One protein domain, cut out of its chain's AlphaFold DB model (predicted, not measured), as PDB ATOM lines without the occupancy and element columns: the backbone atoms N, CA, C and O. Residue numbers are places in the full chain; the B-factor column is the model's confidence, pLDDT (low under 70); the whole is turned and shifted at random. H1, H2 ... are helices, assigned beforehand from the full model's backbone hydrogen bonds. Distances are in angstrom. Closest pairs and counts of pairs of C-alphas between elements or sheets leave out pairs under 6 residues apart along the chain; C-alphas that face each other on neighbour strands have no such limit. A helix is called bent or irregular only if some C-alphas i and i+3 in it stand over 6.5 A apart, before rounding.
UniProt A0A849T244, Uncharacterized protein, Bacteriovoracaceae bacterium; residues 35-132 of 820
ATOM      1  N   SER A  35     -27.975  57.603  18.899       59.56
ATOM      2  CA  SER A  35     -27.374  56.279  18.665       59.56
ATOM      3  C   SER A  35     -26.457  56.271  17.432       59.56
ATOM      4  O   SER A  35     -26.813  56.883  16.421       59.56
ATOM      5  N   GLU A  36     -25.344  55.530  17.482       67.75
ATOM      6  CA  GLU A  36     -24.363  55.438  16.389       67.75
ATOM      7  C   GLU A  36     -25.017  55.116  15.026       67.75
ATOM      8  O   GLU A  36     -25.903  54.266  14.913       67.75
ATOM      9  N   LEU A  37     -24.579  55.814  13.972       82.50
ATOM     10  CA  LEU A  37     -25.079  55.669  12.591       82.50
ATOM     11  C   LEU A  37     -24.361  54.560  11.803       82.50
ATOM     12  O   LEU A  37     -24.573  54.405  10.594       82.50
ATOM     13  N   ASP A  38     -23.512  53.794  12.481       82.56
ATOM     14  CA  ASP A  38     -22.670  52.751  11.900       82.56
ATOM     15  C   ASP A  38     -23.506  51.646  11.253       82.56
ATOM     16  O   ASP A  38     -23.204  51.221  10.136       82.56
ATOM     17  N   ASP A  39     -24.609  51.247  11.892       86.25
ATOM     18  CA  ASP A  39     -25.532  50.240  11.360       86.25
ATOM     19  C   ASP A  39     -26.176  50.706  10.044       86.25
ATOM     20  O   ASP A  39     -26.171  49.971   9.055       86.25
ATOM     21  N   LEU A  40     -26.665  51.951   9.979       91.19
ATOM     22  CA  LEU A  40     -27.245  52.509   8.753       91.19
ATOM     23  C   LEU A  40     -26.196  52.623   7.638       91.19
ATOM     24  O   LEU A  40     -26.468  52.265   6.493       91.19
ATOM     25  N   THR A  41     -24.983  53.071   7.968       90.81
ATOM     26  CA  THR A  41     -23.862  53.187   7.016       90.81
ATOM     27  C   THR A  41     -23.443  51.822   6.465       90.81
ATOM     28  O   THR A  41     -23.178  51.674   5.265       90.81
ATOM     29  N   TYR A  42     -23.434  50.804   7.323       89.62
ATOM     30  CA  TYR A  42     -23.195  49.424   6.926       89.62
ATOM     31  C   TYR A  42     -24.285  48.928   5.967       89.62
ATOM     32  O   TYR A  42     -23.958  48.474   4.869       89.62
ATOM     33  N   TYR A  43     -25.569  49.092   6.309       91.81
ATOM     34  CA  TYR A  43     -26.675  48.677   5.438       91.81
ATOM     35  C   TYR A  43     -26.692  49.404   4.092       91.81
ATOM     36  O   TYR A  43     -26.961  48.779   3.065       91.81
ATOM     37  N   LEU A  44     -26.352  50.694   4.066       94.12
ATOM     38  CA  LEU A  44     -26.200  51.454   2.823       94.12
ATOM     39  C   LEU A  44     -25.109  50.850   1.928       94.12
ATOM     40  O   LEU A  44     -25.309  50.687   0.725       94.12
ATOM     41  N   SER A  45     -23.978  50.459   2.518       93.44
ATOM     42  CA  SER A  45     -22.873  49.823   1.791       93.44
ATOM     43  C   SER A  45     -23.250  48.432   1.262       93.44
ATOM     44  O   SER A  45     -22.865  48.074   0.149       93.44
ATOM     45  N   MET A  46     -24.055  47.672   2.016       92.38
ATOM     46  CA  MET A  46     -24.599  46.376   1.585       92.38
ATOM     47  C   MET A  46     -25.529  46.522   0.380       92.38
ATOM     48  O   MET A  46     -25.366  45.824  -0.624       92.38
ATOM     49  N   ASP A  47     -26.479  47.456   0.458       93.81
ATOM     50  CA  ASP A  47     -27.442  47.697  -0.616       93.81
ATOM     51  C   ASP A  47     -26.735  48.175  -1.891       93.81
ATOM     52  O   ASP A  47     -26.984  47.652  -2.979       93.81
ATOM     53  N   LYS A  48     -25.761  49.084  -1.743       95.31
ATOM     54  CA  LYS A  48     -24.904  49.569  -2.834       95.31
ATOM     55  C   LYS A  48     -24.171  48.433  -3.545       95.31
ATOM     56  O   LYS A  48     -24.169  48.384  -4.778       95.31
ATOM     57  N   PHE A  49     -23.558  47.517  -2.794       95.69
ATOM     58  CA  PHE A  49     -22.823  46.394  -3.372       95.69
ATOM     59  C   PHE A  49     -23.753  45.409  -4.088       95.69
ATOM     60  O   PHE A  49     -23.478  45.018  -5.223       95.69
ATOM     61  N   LYS A  50     -24.904  45.069  -3.492       94.00
ATOM     62  CA  LYS A  50     -25.899  44.210  -4.152       94.00
ATOM     63  C   LYS A  50     -26.449  44.851  -5.427       94.00
ATOM     64  O   LYS A  50     -26.574  44.170  -6.444       94.00
ATOM     65  N   TYR A  51     -26.736  46.152  -5.399       93.75
ATOM     66  CA  TYR A  51     -27.161  46.896  -6.582       93.75
ATOM     67  C   TYR A  51     -26.110  46.821  -7.695       93.75
ATOM     68  O   TYR A  51     -26.439  46.531  -8.845       93.75
ATOM     69  N   TYR A  52     -24.836  47.012  -7.343       95.12
ATOM     70  CA  TYR A  52     -23.731  46.887  -8.284       95.12
ATOM     71  C   TYR A  52     -23.625  45.488  -8.898       95.12
ATOM     72  O   TYR A  52     -23.456  45.394 -10.109       95.12
ATOM     73  N   ILE A  53     -23.758  44.415  -8.106       94.19
ATOM     74  CA  ILE A  53     -23.745  43.034  -8.620       94.19
ATOM     75  C   ILE A  53     -24.838  42.846  -9.679       94.19
ATOM     76  O   ILE A  53     -24.560  42.298 -10.744       94.19
ATOM     77  N   ASN A  54     -26.058  43.332  -9.431       90.94
ATOM     78  CA  ASN A  54     -27.154  43.205 -10.394       90.94
ATOM     79  C   ASN A  54     -26.813  43.908 -11.722       90.94
ATOM     80  O   ASN A  54     -26.843  43.280 -12.779       90.94
ATOM     81  N   GLU A  55     -26.392  45.173 -11.671       90.94
ATOM     82  CA  GLU A  55     -26.004  45.948 -12.863       90.94
ATOM     83  C   GLU A  55     -24.798  45.335 -13.592       90.94
ATOM     84  O   GLU A  55     -24.755  45.268 -14.823       90.94
ATOM     85  N   TYR A  56     -23.834  44.820 -12.826       92.88
ATOM     86  CA  TYR A  56     -22.677  44.110 -13.347       92.88
ATOM     87  C   TYR A  56     -23.116  42.882 -14.147       92.88
ATOM     88  O   TYR A  56     -22.702  42.741 -15.298       92.88
ATOM     89  N   THR A  57     -23.992  42.034 -13.593       91.25
ATOM     90  CA  THR A  57     -24.444  40.809 -14.275       91.25
ATOM     91  C   THR A  57     -25.154  41.092 -15.592       91.25
ATOM     92  O   THR A  57     -24.880  40.404 -16.570       91.25
ATOM     93  N   VAL A  58     -25.985  42.137 -15.650       87.06
ATOM     94  CA  VAL A  58     -26.637  42.582 -16.892       87.06
ATOM     95  C   VAL A  58     -25.594  43.082 -17.895       87.06
ATOM     96  O   VAL A  58     -25.618  42.722 -19.069       87.06
ATOM     97  N   SER A  59     -24.624  43.883 -17.447       86.25
ATOM     98  CA  SER A  59     -23.604  44.460 -18.335       86.25
ATOM     99  C   SER A  59     -22.616  43.433 -18.915       86.25
ATOM    100  O   SER A  59     -22.033  43.676 -19.984       86.25
ATOM    101  N   GLN A  60     -22.411  42.322 -18.200       88.69
ATOM    102  CA  GLN A  60     -21.470  41.247 -18.525       88.69
ATOM    103  C   GLN A  60     -22.141  40.020 -19.152       88.69
ATOM    104  O   GLN A  60     -21.455  39.058 -19.505       88.69
ATOM    105  N   GLU A  61     -23.460  40.046 -19.331       85.12
ATOM    106  CA  GLU A  61     -24.190  38.993 -20.025       85.12
ATOM    107  C   GLU A  61     -23.661  38.835 -21.463       85.12
ATOM    108  O   GLU A  61     -23.457  39.810 -22.191       85.12
ATOM    109  N   GLY A  62     -23.324  37.599 -21.841       85.62
ATOM    110  CA  GLY A  62     -22.663  37.283 -23.113       85.62
ATOM    111  C   GLY A  62     -21.175  37.663 -23.211       85.62
ATOM    112  O   GLY A  62     -20.550  37.345 -24.221       85.62
ATOM    113  N   LYS A  63     -20.587  38.312 -22.192       89.00
ATOM    114  CA  LYS A  63     -19.150  38.662 -22.132       89.00
ATOM    115  C   LYS A  63     -18.376  37.809 -21.132       89.00
ATOM    116  O   LYS A  63     -17.247  37.416 -21.410       89.00
ATOM    117  N   ALA A  64     -18.979  37.530 -19.979       89.44
ATOM    118  CA  ALA A  64     -18.429  36.640 -18.965       89.44
ATOM    119  C   ALA A  64     -19.027  35.224 -19.088       89.44
ATOM    120  O   ALA A  64     -20.131  35.069 -19.620       89.44
ATOM    121  N   PRO A  65     -18.338  34.182 -18.579       91.94
ATOM    122  CA  PRO A  65     -18.872  32.823 -18.546       91.94
ATOM    123  C   PRO A  65     -20.248  32.734 -17.879       91.94
ATOM    124  O   PRO A  65     -20.469  33.285 -16.800       91.94
ATOM    125  N   GLU A  66     -21.157  31.973 -18.487       91.25
ATOM    126  CA  GLU A  66     -22.549  31.846 -18.036       91.25
ATOM    127  C   GLU A  66     -22.660  31.369 -16.580       91.25
ATOM    128  O   GLU A  66     -23.474  31.886 -15.817       91.25
ATOM    129  N   ALA A  67     -21.791  30.446 -16.153       92.50
ATOM    130  CA  ALA A  67     -21.757  29.954 -14.775       92.50
ATOM    131  C   ALA A  67     -21.470  31.069 -13.748       92.50
ATOM    132  O   ALA A  67     -22.063  31.069 -12.669       92.50
ATOM    133  N   ILE A  68     -20.611  32.037 -14.095       93.75
ATOM    134  CA  ILE A  68     -20.322  33.205 -13.251       93.75
ATOM    135  C   ILE A  68     -21.560  34.095 -13.164       93.75
ATOM    136  O   ILE A  68     -21.986  34.439 -12.064       93.75
ATOM    137  N   ILE A  69     -22.163  34.434 -14.307       93.19
ATOM    138  CA  ILE A  69     -23.359  35.288 -14.353       93.19
ATOM    139  C   ILE A  69     -24.506  34.654 -13.565       93.19
ATOM    140  O   ILE A  69     -25.126  35.322 -12.736       93.19
ATOM    141  N   LYS A  70     -24.744  33.354 -13.760       93.06
ATOM    142  CA  LYS A  70     -25.769  32.597 -13.039       93.06
ATOM    143  C   LYS A  70     -25.521  32.621 -11.534       93.06
ATOM    144  O   LYS A  70     -26.441  32.946 -10.794       93.06
ATOM    145  N   TYR A  71     -24.295  32.348 -11.082       94.06
ATOM    146  CA  TYR A  71     -23.957  32.403  -9.658       94.06
ATOM    147  C   TYR A  71     -24.172  33.801  -9.066       94.06
ATOM    148  O   TYR A  71     -24.857  33.932  -8.053       94.06
ATOM    149  N   LEU A  72     -23.662  34.854  -9.708       93.44
ATOM    150  CA  LEU A  72     -23.807  36.226  -9.211       93.44
ATOM    151  C   LEU A  72     -25.280  36.661  -9.111       93.44
ATOM    152  O   LEU A  72     -25.649  37.315  -8.135       93.44
ATOM    153  N   LYS A  73     -26.138  36.243 -10.056       90.62
ATOM    154  CA  LYS A  73     -27.594  36.474  -9.987       90.62
ATOM    155  C   LYS A  73     -28.238  35.788  -8.767       90.62
ATOM    156  O   LYS A  73     -29.202  36.324  -8.230       90.62
ATOM    157  N   THR A  74     -27.691  34.667  -8.280       90.44
ATOM    158  CA  THR A  74     -28.207  33.962  -7.082       90.44
ATOM    159  C   THR A  74     -27.789  34.567  -5.742       90.44
ATOM    160  O   THR A  74     -28.381  34.218  -4.724       90.44
ATOM    161  N   ILE A  75     -26.790  35.456  -5.704       89.88
ATOM    162  CA  ILE A  75     -26.317  36.045  -4.443       89.88
ATOM    163  C   ILE A  75     -27.422  36.933  -3.858       89.88
ATOM    164  O   ILE A  75     -27.692  38.011  -4.389       89.88
ATOM    165  N   SER A  76     -28.044  36.498  -2.763       86.62
ATOM    166  CA  SER A  76     -29.007  37.303  -2.004       86.62
ATOM    167  C   SER A  76     -28.303  38.333  -1.113       86.62
ATOM    168  O   SER A  76     -27.076  38.334  -0.984       86.62
ATOM    169  N   ILE A  77     -29.066  39.238  -0.497       85.25
ATOM    170  CA  ILE A  77     -28.490  40.193   0.457       85.25
ATOM    171  C   ILE A  77     -28.051  39.481   1.744       85.25
ATOM    172  O   ILE A  77     -27.011  39.811   2.307       85.25
ATOM    173  N   GLU A  78     -28.785  38.449   2.151       83.19
ATOM    174  CA  GLU A  78     -28.492  37.590   3.290       83.19
ATOM    175  C   GLU A  78     -27.146  36.893   3.085       83.19
ATOM    176  O   GLU A  78     -26.294  36.929   3.969       83.19
ATOM    177  N   ASN A  79     -26.892  36.385   1.871       86.50
ATOM    178  CA  ASN A  79     -25.586  35.826   1.524       86.50
ATOM    179  C   ASN A  79     -24.461  36.858   1.689       86.50
ATOM    180  O   ASN A  79     -23.418  36.526   2.242       86.50
ATOM    181  N   ILE A  80     -24.659  38.104   1.239       86.12
ATOM    182  CA  ILE A  80     -23.650  39.171   1.369       86.12
ATOM    183  C   ILE A  80     -23.378  39.489   2.846       86.12
ATOM    184  O   ILE A  80     -22.224  39.683   3.231       86.12
ATOM    185  N   MET A  81     -24.418  39.518   3.680       83.12
ATOM    186  CA  MET A  81     -24.280  39.761   5.119       83.12
ATOM    187  C   MET A  81     -23.533  38.620   5.828       83.12
ATOM    188  O   MET A  81     -22.739  38.880   6.733       83.12
ATOM    189  N   GLU A  82     -23.729  37.373   5.397       85.88
ATOM    190  CA  GLU A  82     -23.026  36.192   5.919       85.88
ATOM    191  C   GLU A  82     -21.556  36.113   5.481       85.88
ATOM    192  O   GLU A  82     -20.733  35.555   6.205       85.88
ATOM    193  N   MET A  83     -21.203  36.698   4.331       82.00
ATOM    194  CA  MET A  83     -19.848  36.657   3.756       82.00
ATOM    195  C   MET A  83     -18.791  37.440   4.559       82.00
ATOM    196  O   MET A  83     -17.616  37.360   4.223       82.00
ATOM    197  N   GLN A  84     -19.178  38.203   5.592       77.69
ATOM    198  CA  GLN A  84     -18.267  39.006   6.433       77.69
ATOM    199  C   GLN A  84     -17.246  39.838   5.632       77.69
ATOM    200  O   GLN A  84     -16.081  39.967   6.007       77.69
ATOM    201  N   LEU A  85     -17.696  40.412   4.515       82.62
ATOM    202  CA  LEU A  85     -16.861  41.212   3.621       82.62
ATOM    203  C   LEU A  85     -16.231  42.411   4.354       82.62
ATOM    204  O   LEU A  85     -16.834  42.986   5.266       82.62
ATOM    205  N   ASP A  86     -15.037  42.823   3.914       82.69
ATOM    206  CA  ASP A  86     -14.338  43.989   4.465       82.69
ATOM    207  C   ASP A  86     -15.213  45.248   4.368       82.69
ATOM    208  O   ASP A  86     -15.514  45.751   3.278       82.69
ATOM    209  N   LYS A  87     -15.599  45.777   5.536       81.44
ATOM    210  CA  LYS A  87     -16.450  46.963   5.662       81.44
ATOM    211  C   LYS A  87     -15.861  48.174   4.938       81.44
ATOM    212  O   LYS A  87     -16.622  48.932   4.348       81.44
ATOM    213  N   LEU A  88     -14.536  48.353   4.939       82.38
ATOM    214  CA  LEU A  88     -13.896  49.482   4.258       82.38
ATOM    215  C   LEU A  88     -13.952  49.323   2.736       82.38
ATOM    216  O   LEU A  88     -14.228  50.291   2.027       82.38
ATOM    217  N   ALA A  89     -13.758  48.104   2.228       85.75
ATOM    218  CA  ALA A  89     -13.893  47.814   0.803       85.75
ATOM    219  C   ALA A  89     -15.337  47.996   0.302       85.75
ATOM    220  O   ALA A  89     -15.550  48.442  -0.824       85.75
ATOM    221  N   LEU A  90     -16.334  47.705   1.139       88.38
ATOM    222  CA  LEU A  90     -17.753  47.866   0.805       88.38
ATOM    223  C   LEU A  90     -18.194  49.328   0.675       88.38
ATOM    224  O   LEU A  90     -19.156  49.619  -0.043       88.38
ATOM    225  N   VAL A  91     -17.489  50.251   1.329       88.19
ATOM    226  CA  VAL A  91     -17.769  51.688   1.225       88.19
ATOM    227  C   VAL A  91     -17.357  52.243  -0.144       88.19
ATOM    228  O   VAL A  91     -18.006  53.177  -0.612       88.19
ATOM    229  N   ASP A  92     -16.361  51.667  -0.824       93.31
ATOM    230  CA  ASP A  92     -15.840  52.180  -2.099       93.31
ATOM    231  C   ASP A  92     -16.174  51.273  -3.296       93.31
ATOM    232  O   ASP A  92     -15.581  50.213  -3.500       93.31
ATOM    233  N   ALA A  93     -17.063  51.750  -4.173       94.81
ATOM    234  CA  ALA A  93     -17.474  51.058  -5.392       94.81
ATOM    235  C   ALA A  93     -16.321  50.773  -6.376       94.81
ATOM    236  O   ALA A  93     -16.445  49.898  -7.238       94.81
ATOM    237  N   HIS A  94     -15.175  51.454  -6.260       94.31
ATOM    238  CA  HIS A  94     -13.981  51.122  -7.050       94.31
ATOM    239  C   HIS A  94     -13.335  49.796  -6.644       94.31
ATOM    240  O   HIS A  94     -12.589  49.222  -7.436       94.31
ATOM    241  N   LYS A  95     -13.651  49.272  -5.455       93.81
ATOM    242  CA  LYS A  95     -13.168  47.976  -4.959       93.81
ATOM    243  C   LYS A  95     -14.072  46.803  -5.338       93.81
ATOM    244  O   LYS A  95     -13.682  45.655  -5.147       93.81
ATOM    245  N   TYR A  96     -15.251  47.062  -5.898       94.94
ATOM    246  CA  TYR A  96     -16.275  46.030  -6.083       94.94
ATOM    247  C   TYR A  96     -15.903  44.948  -7.095       94.94
ATOM    248  O   TYR A  96     -16.196  43.785  -6.841       94.94
ATOM    249  N   ASP A  97     -15.199  45.282  -8.181       93.00
ATOM    250  CA  ASP A  97     -14.673  44.267  -9.114       93.00
ATOM    251  C   ASP A  97     -13.751  43.271  -8.391       93.00
ATOM    252  O   ASP A  97     -13.805  42.066  -8.628       93.00
ATOM    253  N   SER A  98     -12.902  43.774  -7.487       91.31
ATOM    254  CA  SER A  98     -11.997  42.945  -6.690       91.31
ATOM    255  C   SER A  98     -12.760  42.093  -5.678       91.31
ATOM    256  O   SER A  98     -12.438  40.921  -5.529       91.31
ATOM    257  N   LEU A  99     -13.800  42.636  -5.039       91.81
ATOM    258  CA  LEU A  99     -14.669  41.861  -4.147       91.81
ATOM    259  C   LEU A  99     -15.401  40.741  -4.899       91.81
ATOM    260  O   LEU A  99     -15.425  39.609  -4.429       91.81
ATOM    261  N   ILE A 100     -15.947  41.025  -6.087       93.12
ATOM    262  CA  ILE A 100     -16.573  40.008  -6.945       93.12
ATOM    263  C   ILE A 100     -15.559  38.923  -7.314       93.12
ATOM    264  O   ILE A 100     -15.881  37.739  -7.255       93.12
ATOM    265  N   TRP A 101     -14.329  39.302  -7.666       92.56
ATOM    266  CA  TRP A 101     -13.271  38.343  -7.974       92.56
ATOM    267  C   TRP A 101     -12.973  37.398  -6.804       92.56
ATOM    268  O   TRP A 101     -12.952  36.184  -7.007       92.56
ATOM    269  N   GLU A 102     -12.788  37.926  -5.590       89.44
ATOM    270  CA  GLU A 102     -12.537  37.086  -4.411       89.44
ATOM    271  C   GLU A 102     -13.731  36.164  -4.112       89.44
ATOM    272  O   GLU A 102     -13.536  34.967  -3.903       89.44
ATOM    273  N   LEU A 103     -14.968  36.659  -4.233       89.88
ATOM    274  CA  LEU A 103     -16.180  35.840  -4.083       89.88
ATOM    275  C   LEU A 103     -16.243  34.680  -5.085       89.88
ATOM    276  O   LEU A 103     -16.627  33.561  -4.739       89.88
ATOM    277  N   LEU A 104     -15.884  34.928  -6.346       92.12
ATOM    278  CA  LEU A 104     -15.862  33.892  -7.379       92.12
ATOM    279  C   LEU A 104     -14.737  32.883  -7.141       92.12
ATOM    280  O   LEU A 104     -14.921  31.688  -7.389       92.12
ATOM    281  N   LYS A 105     -13.588  33.351  -6.650       90.62
ATOM    282  CA  LYS A 105     -12.426  32.520  -6.334       90.62
ATOM    283  C   LYS A 105     -12.730  31.558  -5.188       90.62
ATOM    284  O   LYS A 105     -12.438  30.372  -5.316       90.62
ATOM    285  N   GLU A 106     -13.383  32.026  -4.126       87.06
ATOM    286  CA  GLU A 106     -13.835  31.182  -3.008       87.06
ATOM    287  C   GLU A 106     -14.808  30.079  -3.449       87.06
ATOM    288  O   GLU A 106     -14.807  28.983  -2.892       87.06
ATOM    289  N   LYS A 107     -15.613  30.334  -4.487       89.19
ATOM    290  CA  LYS A 107     -16.519  29.337  -5.080       89.19
ATOM    291  C   LYS A 107     -15.885  28.471  -6.168       89.19
ATOM    292  O   LYS A 107     -16.576  27.630  -6.739       89.19
ATOM    293  N   GLY A 108     -14.604  28.663  -6.478       91.00
ATOM    294  CA  GLY A 108     -13.910  27.917  -7.531       91.00
ATOM    295  C   GLY A 108     -14.391  28.240  -8.953       91.00
ATOM    296  O   GLY A 108     -14.183  27.442  -9.865       91.00
ATOM    297  N   LEU A 109     -15.026  29.399  -9.163       92.25
ATOM    298  CA  LEU A 109     -15.595  29.816 -10.452       92.25
ATOM    299  C   LEU A 109     -14.621  30.626 -11.325       92.25
ATOM    300  O   LEU A 109     -14.991  31.075 -12.404       92.25
ATOM    301  N   THR A 110     -13.371  30.805 -10.892       90.25
ATOM    302  CA  THR A 110     -12.339  31.572 -11.618       90.25
ATOM    303  C   THR A 110     -11.438  30.713 -12.512       90.25
ATOM    304  O   THR A 110     -10.504  31.231 -13.123       90.25
ATOM    305  N   ASN A 111     -11.673  29.399 -12.603       86.56
ATOM    306  CA  ASN A 111     -10.851  28.503 -13.421       86.56
ATOM    307  C   ASN A 111     -10.919  28.895 -14.908       86.56
ATOM    308  O   ASN A 111     -11.982  28.850 -15.520       86.56
ATOM    309  N   GLY A 112      -9.776  29.271 -15.491       82.69
ATOM    310  CA  GLY A 112      -9.685  29.691 -16.896       82.69
ATOM    311  C   GLY A 112     -10.156  31.123 -17.181       82.69
ATOM    312  O   GLY A 112     -10.212  31.517 -18.343       82.69
ATOM    313  N   VAL A 113     -10.461  31.915 -16.149       88.50
ATOM    314  CA  VAL A 113     -10.908  33.312 -16.264       88.50
ATOM    315  C   VAL A 113      -9.887  34.211 -15.576       88.50
ATOM    316  O   VAL A 113      -9.417  33.887 -14.490       88.50
ATOM    317  N   SER A 114      -9.515  35.339 -16.184       89.06
ATOM    318  CA  SER A 114      -8.590  36.293 -15.556       89.06
ATOM    319  C   SER A 114      -9.348  37.406 -14.835       89.06
ATOM    320  O   SER A 114     -10.417  37.825 -15.278       89.06
ATOM    321  N   GLN A 115      -8.770  37.960 -13.769       88.75
ATOM    322  CA  GLN A 115      -9.367  39.099 -13.061       88.75
ATOM    323  C   GLN A 115      -9.596  40.300 -13.989       88.75
ATOM    324  O   GLN A 115     -10.609  40.985 -13.891       88.75
ATOM    325  N   VAL A 116      -8.682  40.516 -14.940       88.00
ATOM    326  CA  VAL A 116      -8.786  41.581 -15.947       88.00
ATOM    327  C   VAL A 116     -10.020  41.393 -16.831       88.00
ATOM    328  O   VAL A 116     -10.703  42.369 -17.121       88.00
ATOM    329  N   SER A 117     -10.345  40.153 -17.214       84.94
ATOM    330  CA  SER A 117     -11.518  39.860 -18.054       84.94
ATOM    331  C   SER A 117     -12.862  40.105 -17.360       84.94
ATOM    332  O   SER A 117     -13.867  40.294 -18.036       84.94
ATOM    333  N   LEU A 118     -12.874  40.149 -16.026       85.62
ATOM    334  CA  LEU A 118     -14.064  40.414 -15.217       85.62
ATOM    335  C   LEU A 118     -14.142  41.863 -14.720       85.62
ATOM    336  O   LEU A 118     -15.088  42.218 -14.023       85.62
ATOM    337  N   LYS A 119     -13.178  42.717 -15.066       90.00
ATOM    338  CA  LYS A 119     -13.160  44.112 -14.623       90.00
ATOM    339  C   LYS A 119     -14.210  44.933 -15.372       90.00
ATOM    340  O   LYS A 119     -14.200  44.983 -16.603       90.00
ATOM    341  N   TRP A 120     -15.066  45.656 -14.649       90.69
ATOM    342  CA  TRP A 120     -16.001  46.596 -15.262       90.69
ATOM    343  C   TRP A 120     -15.483  48.036 -15.165       90.69
ATOM    344  O   TRP A 120     -15.618  48.718 -14.148       90.69
ATOM    345  N   GLU A 121     -14.896  48.541 -16.253       86.25
ATOM    346  CA  GLU A 121     -14.245  49.866 -16.298       86.25
ATOM    347  C   GLU A 121     -15.214  51.065 -16.348       86.25
ATOM    348  O   GLU A 121     -14.842  52.175 -16.736       86.25
ATOM    349  N   TYR A 122     -16.469  50.886 -15.928       90.06
ATOM    350  CA  TYR A 122     -17.466  51.951 -15.947       90.06
ATOM    351  C   TYR A 122     -17.344  52.890 -14.731       90.06
ATOM    352  O   TYR A 122     -18.214  52.965 -13.863       90.06
ATOM    353  N   ASN A 123     -16.240  53.640 -14.673       91.50
ATOM    354  CA  ASN A 123     -15.881  54.495 -13.534       91.50
ATOM    355  C   ASN A 123     -16.911  55.594 -13.238       91.50
ATOM    356  O   ASN A 123     -17.104  55.955 -12.081       91.50
ATOM    357  N   PHE A 124     -17.611  56.099 -14.260       92.31
ATOM    358  CA  PHE A 124     -18.702  57.057 -14.066       92.31
ATOM    359  C   PHE A 124     -19.809  56.484 -13.169       92.31
ATOM    360  O   PHE A 124     -20.265  57.154 -12.244       92.31
ATOM    361  N   PHE A 125     -20.208  55.230 -13.401       92.25
ATOM    362  CA  PHE A 125     -21.230  54.571 -12.594       92.25
ATOM    363  C   PHE A 125     -20.747  54.297 -11.167       92.25
ATOM    364  O   PHE A 125     -21.472  54.589 -10.221       92.25
ATOM    365  N   LYS A 126     -19.497  53.851 -10.994       94.62
ATOM    366  CA  LYS A 126     -18.878  53.669  -9.666       94.62
ATOM    367  C   LYS A 126     -18.827  54.970  -8.861       94.62
ATOM    368  O   LYS A 126     -19.212  54.984  -7.697       94.62
ATOM    369  N   ASN A 127     -18.443  56.083  -9.489       94.69
ATOM    370  CA  ASN A 127     -18.474  57.404  -8.849       94.69
ATOM    371  C   ASN A 127     -19.898  57.791  -8.434       94.69
ATOM    372  O   ASN A 127     -20.116  58.219  -7.303       94.69
ATOM    373  N   LYS A 128     -20.882  57.567  -9.313       93.44
ATOM    374  CA  LYS A 128     -22.296  57.811  -9.004       93.44
ATOM    375  C   LYS A 128     -22.779  56.967  -7.818       93.44
ATOM    376  O   LYS A 128     -23.531  57.479  -6.993       93.44
ATOM    377  N   LEU A 129     -22.345  55.710  -7.714       94.06
ATOM    378  CA  LEU A 129     -22.648  54.842  -6.574       94.06
ATOM    379  C   LEU A 129     -21.992  55.319  -5.279       94.06
ATOM    380  O   LEU A 129     -22.629  55.216  -4.244       94.06
ATOM    381  N   ASN A 130     -20.765  55.842  -5.320       93.19
ATOM    382  CA  ASN A 130     -20.089  56.384  -4.136       93.19
ATOM    383  C   ASN A 130     -20.721  57.685  -3.626       93.19
ATOM    384  O   ASN A 130     -20.717  57.937  -2.425       93.19
ATOM    385  N   GLU A 131     -21.274  58.506  -4.520       92.19
ATOM    386  CA  GLU A 131     -22.088  59.657  -4.121       92.19
ATOM    387  C   GLU A 131     -23.458  59.240  -3.565       92.19
ATOM    388  O   GLU A 131     -24.001  59.907  -2.683       92.19
ATOM    389  N   ALA A 132     -24.037  58.172  -4.113       91.94
ATOM    390  CA  ALA A 132     -25.271  57.557  -3.638       91.94
ATOM    391  C   ALA A 132     -25.010  56.598  -2.463       91.94
ATOM    392  O   ALA A 132     -23.875  56.391  -2.045       91.94
TER     393      ALA A 132
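Overview. This is residues 35 to 132 of the 820 residues of an uncharacterized protein of Bacteriovoracaceae bacterium (UniProt A0A849T244). One long helix, H1, makes the long axis, with H2 and H6 along its two sides, both running back the opposite way. H5 crosses this group over one side, reaching from the beginning of H6 toward H2, while the short H3 and H4 pack on H1 nearer its first end, and residues 35 to 40 stick out. The printed part has 98 residues with six named helices, H1 to H6 in order, and no named strand; the class is all helix. It is compact, with a radius of gyration of the C-alphas of 13.4 A, yet elongated, spanning 47 by 29 by 18 A.

Arrangement. H1, residues 38 to 60, is the hub, touching four other helices. With its residues 53 to 60 alone it touches H2, residues 66 to 74, in a helical hairpin: a shallow tilt of 31 degrees, opposite ways, the closest C-alphas, Thr 57 and Ile 69, 5.6 A apart. H3, residues 77 to 82, touches H1 at a steep tilt of 61 degrees, with the C-alphas of Lys 50 and Ile 77 closest at 6.6 A. H4, residues 87 to 91, touches H1, the closest C-alphas being Ser 45 and Val 91 at 5.5 A. H5, residues 93 to 106, is about perpendicular to H1 at 74 degrees and touches it, the C-alphas of Phe 49 and Tyr 96 closest at 7.1 A. H4 and H5 touch only at the corner, at the C-alphas of Ala 89 and Lys 95, 5.8 A. H6, residues 123 to 131, touches H5, the closest C-alphas, Ala 93 and Lys 126, being 5.2 A apart. H1 and H6 are close but not clearly touching, at a shallow tilt of 22 degrees, opposite ways; the C-alphas of Lys 48 and Leu 129 are closest at 6.8 A. H2 and H6 are apart. Every O i to N i+4 pair is within hydrogen-bond range in H1, H2, H3, H4 and H6; in H5 it is 8 of 10.

Along the chain. H1 begins at C-alpha 38, (-22.670, 52.751, 11.900), and is 32.5 A long. H2 measures 12.5 A, H3 8.7 A and H4 6.6 A. H5 is 20.3 A long and irregular: C-alphas 94 and 97 are 7.2 A apart. H6, 12.4 A long, ends at C-alpha 131, (-22.088, 59.657, -4.121).

Size, cuts and confidence. The two C-alphas farthest apart, Ser 35 and Gly 112, are 47.8 A apart. The printed part has no cut. The link from H5 to H6, residues 107 to 122, is long; the others are tight. Residues 35 to 40, of which 38 to 40 belong to H1, stand free. The mean pLDDT of the printed part is 89.3, and residues 35 to 36 are under 70.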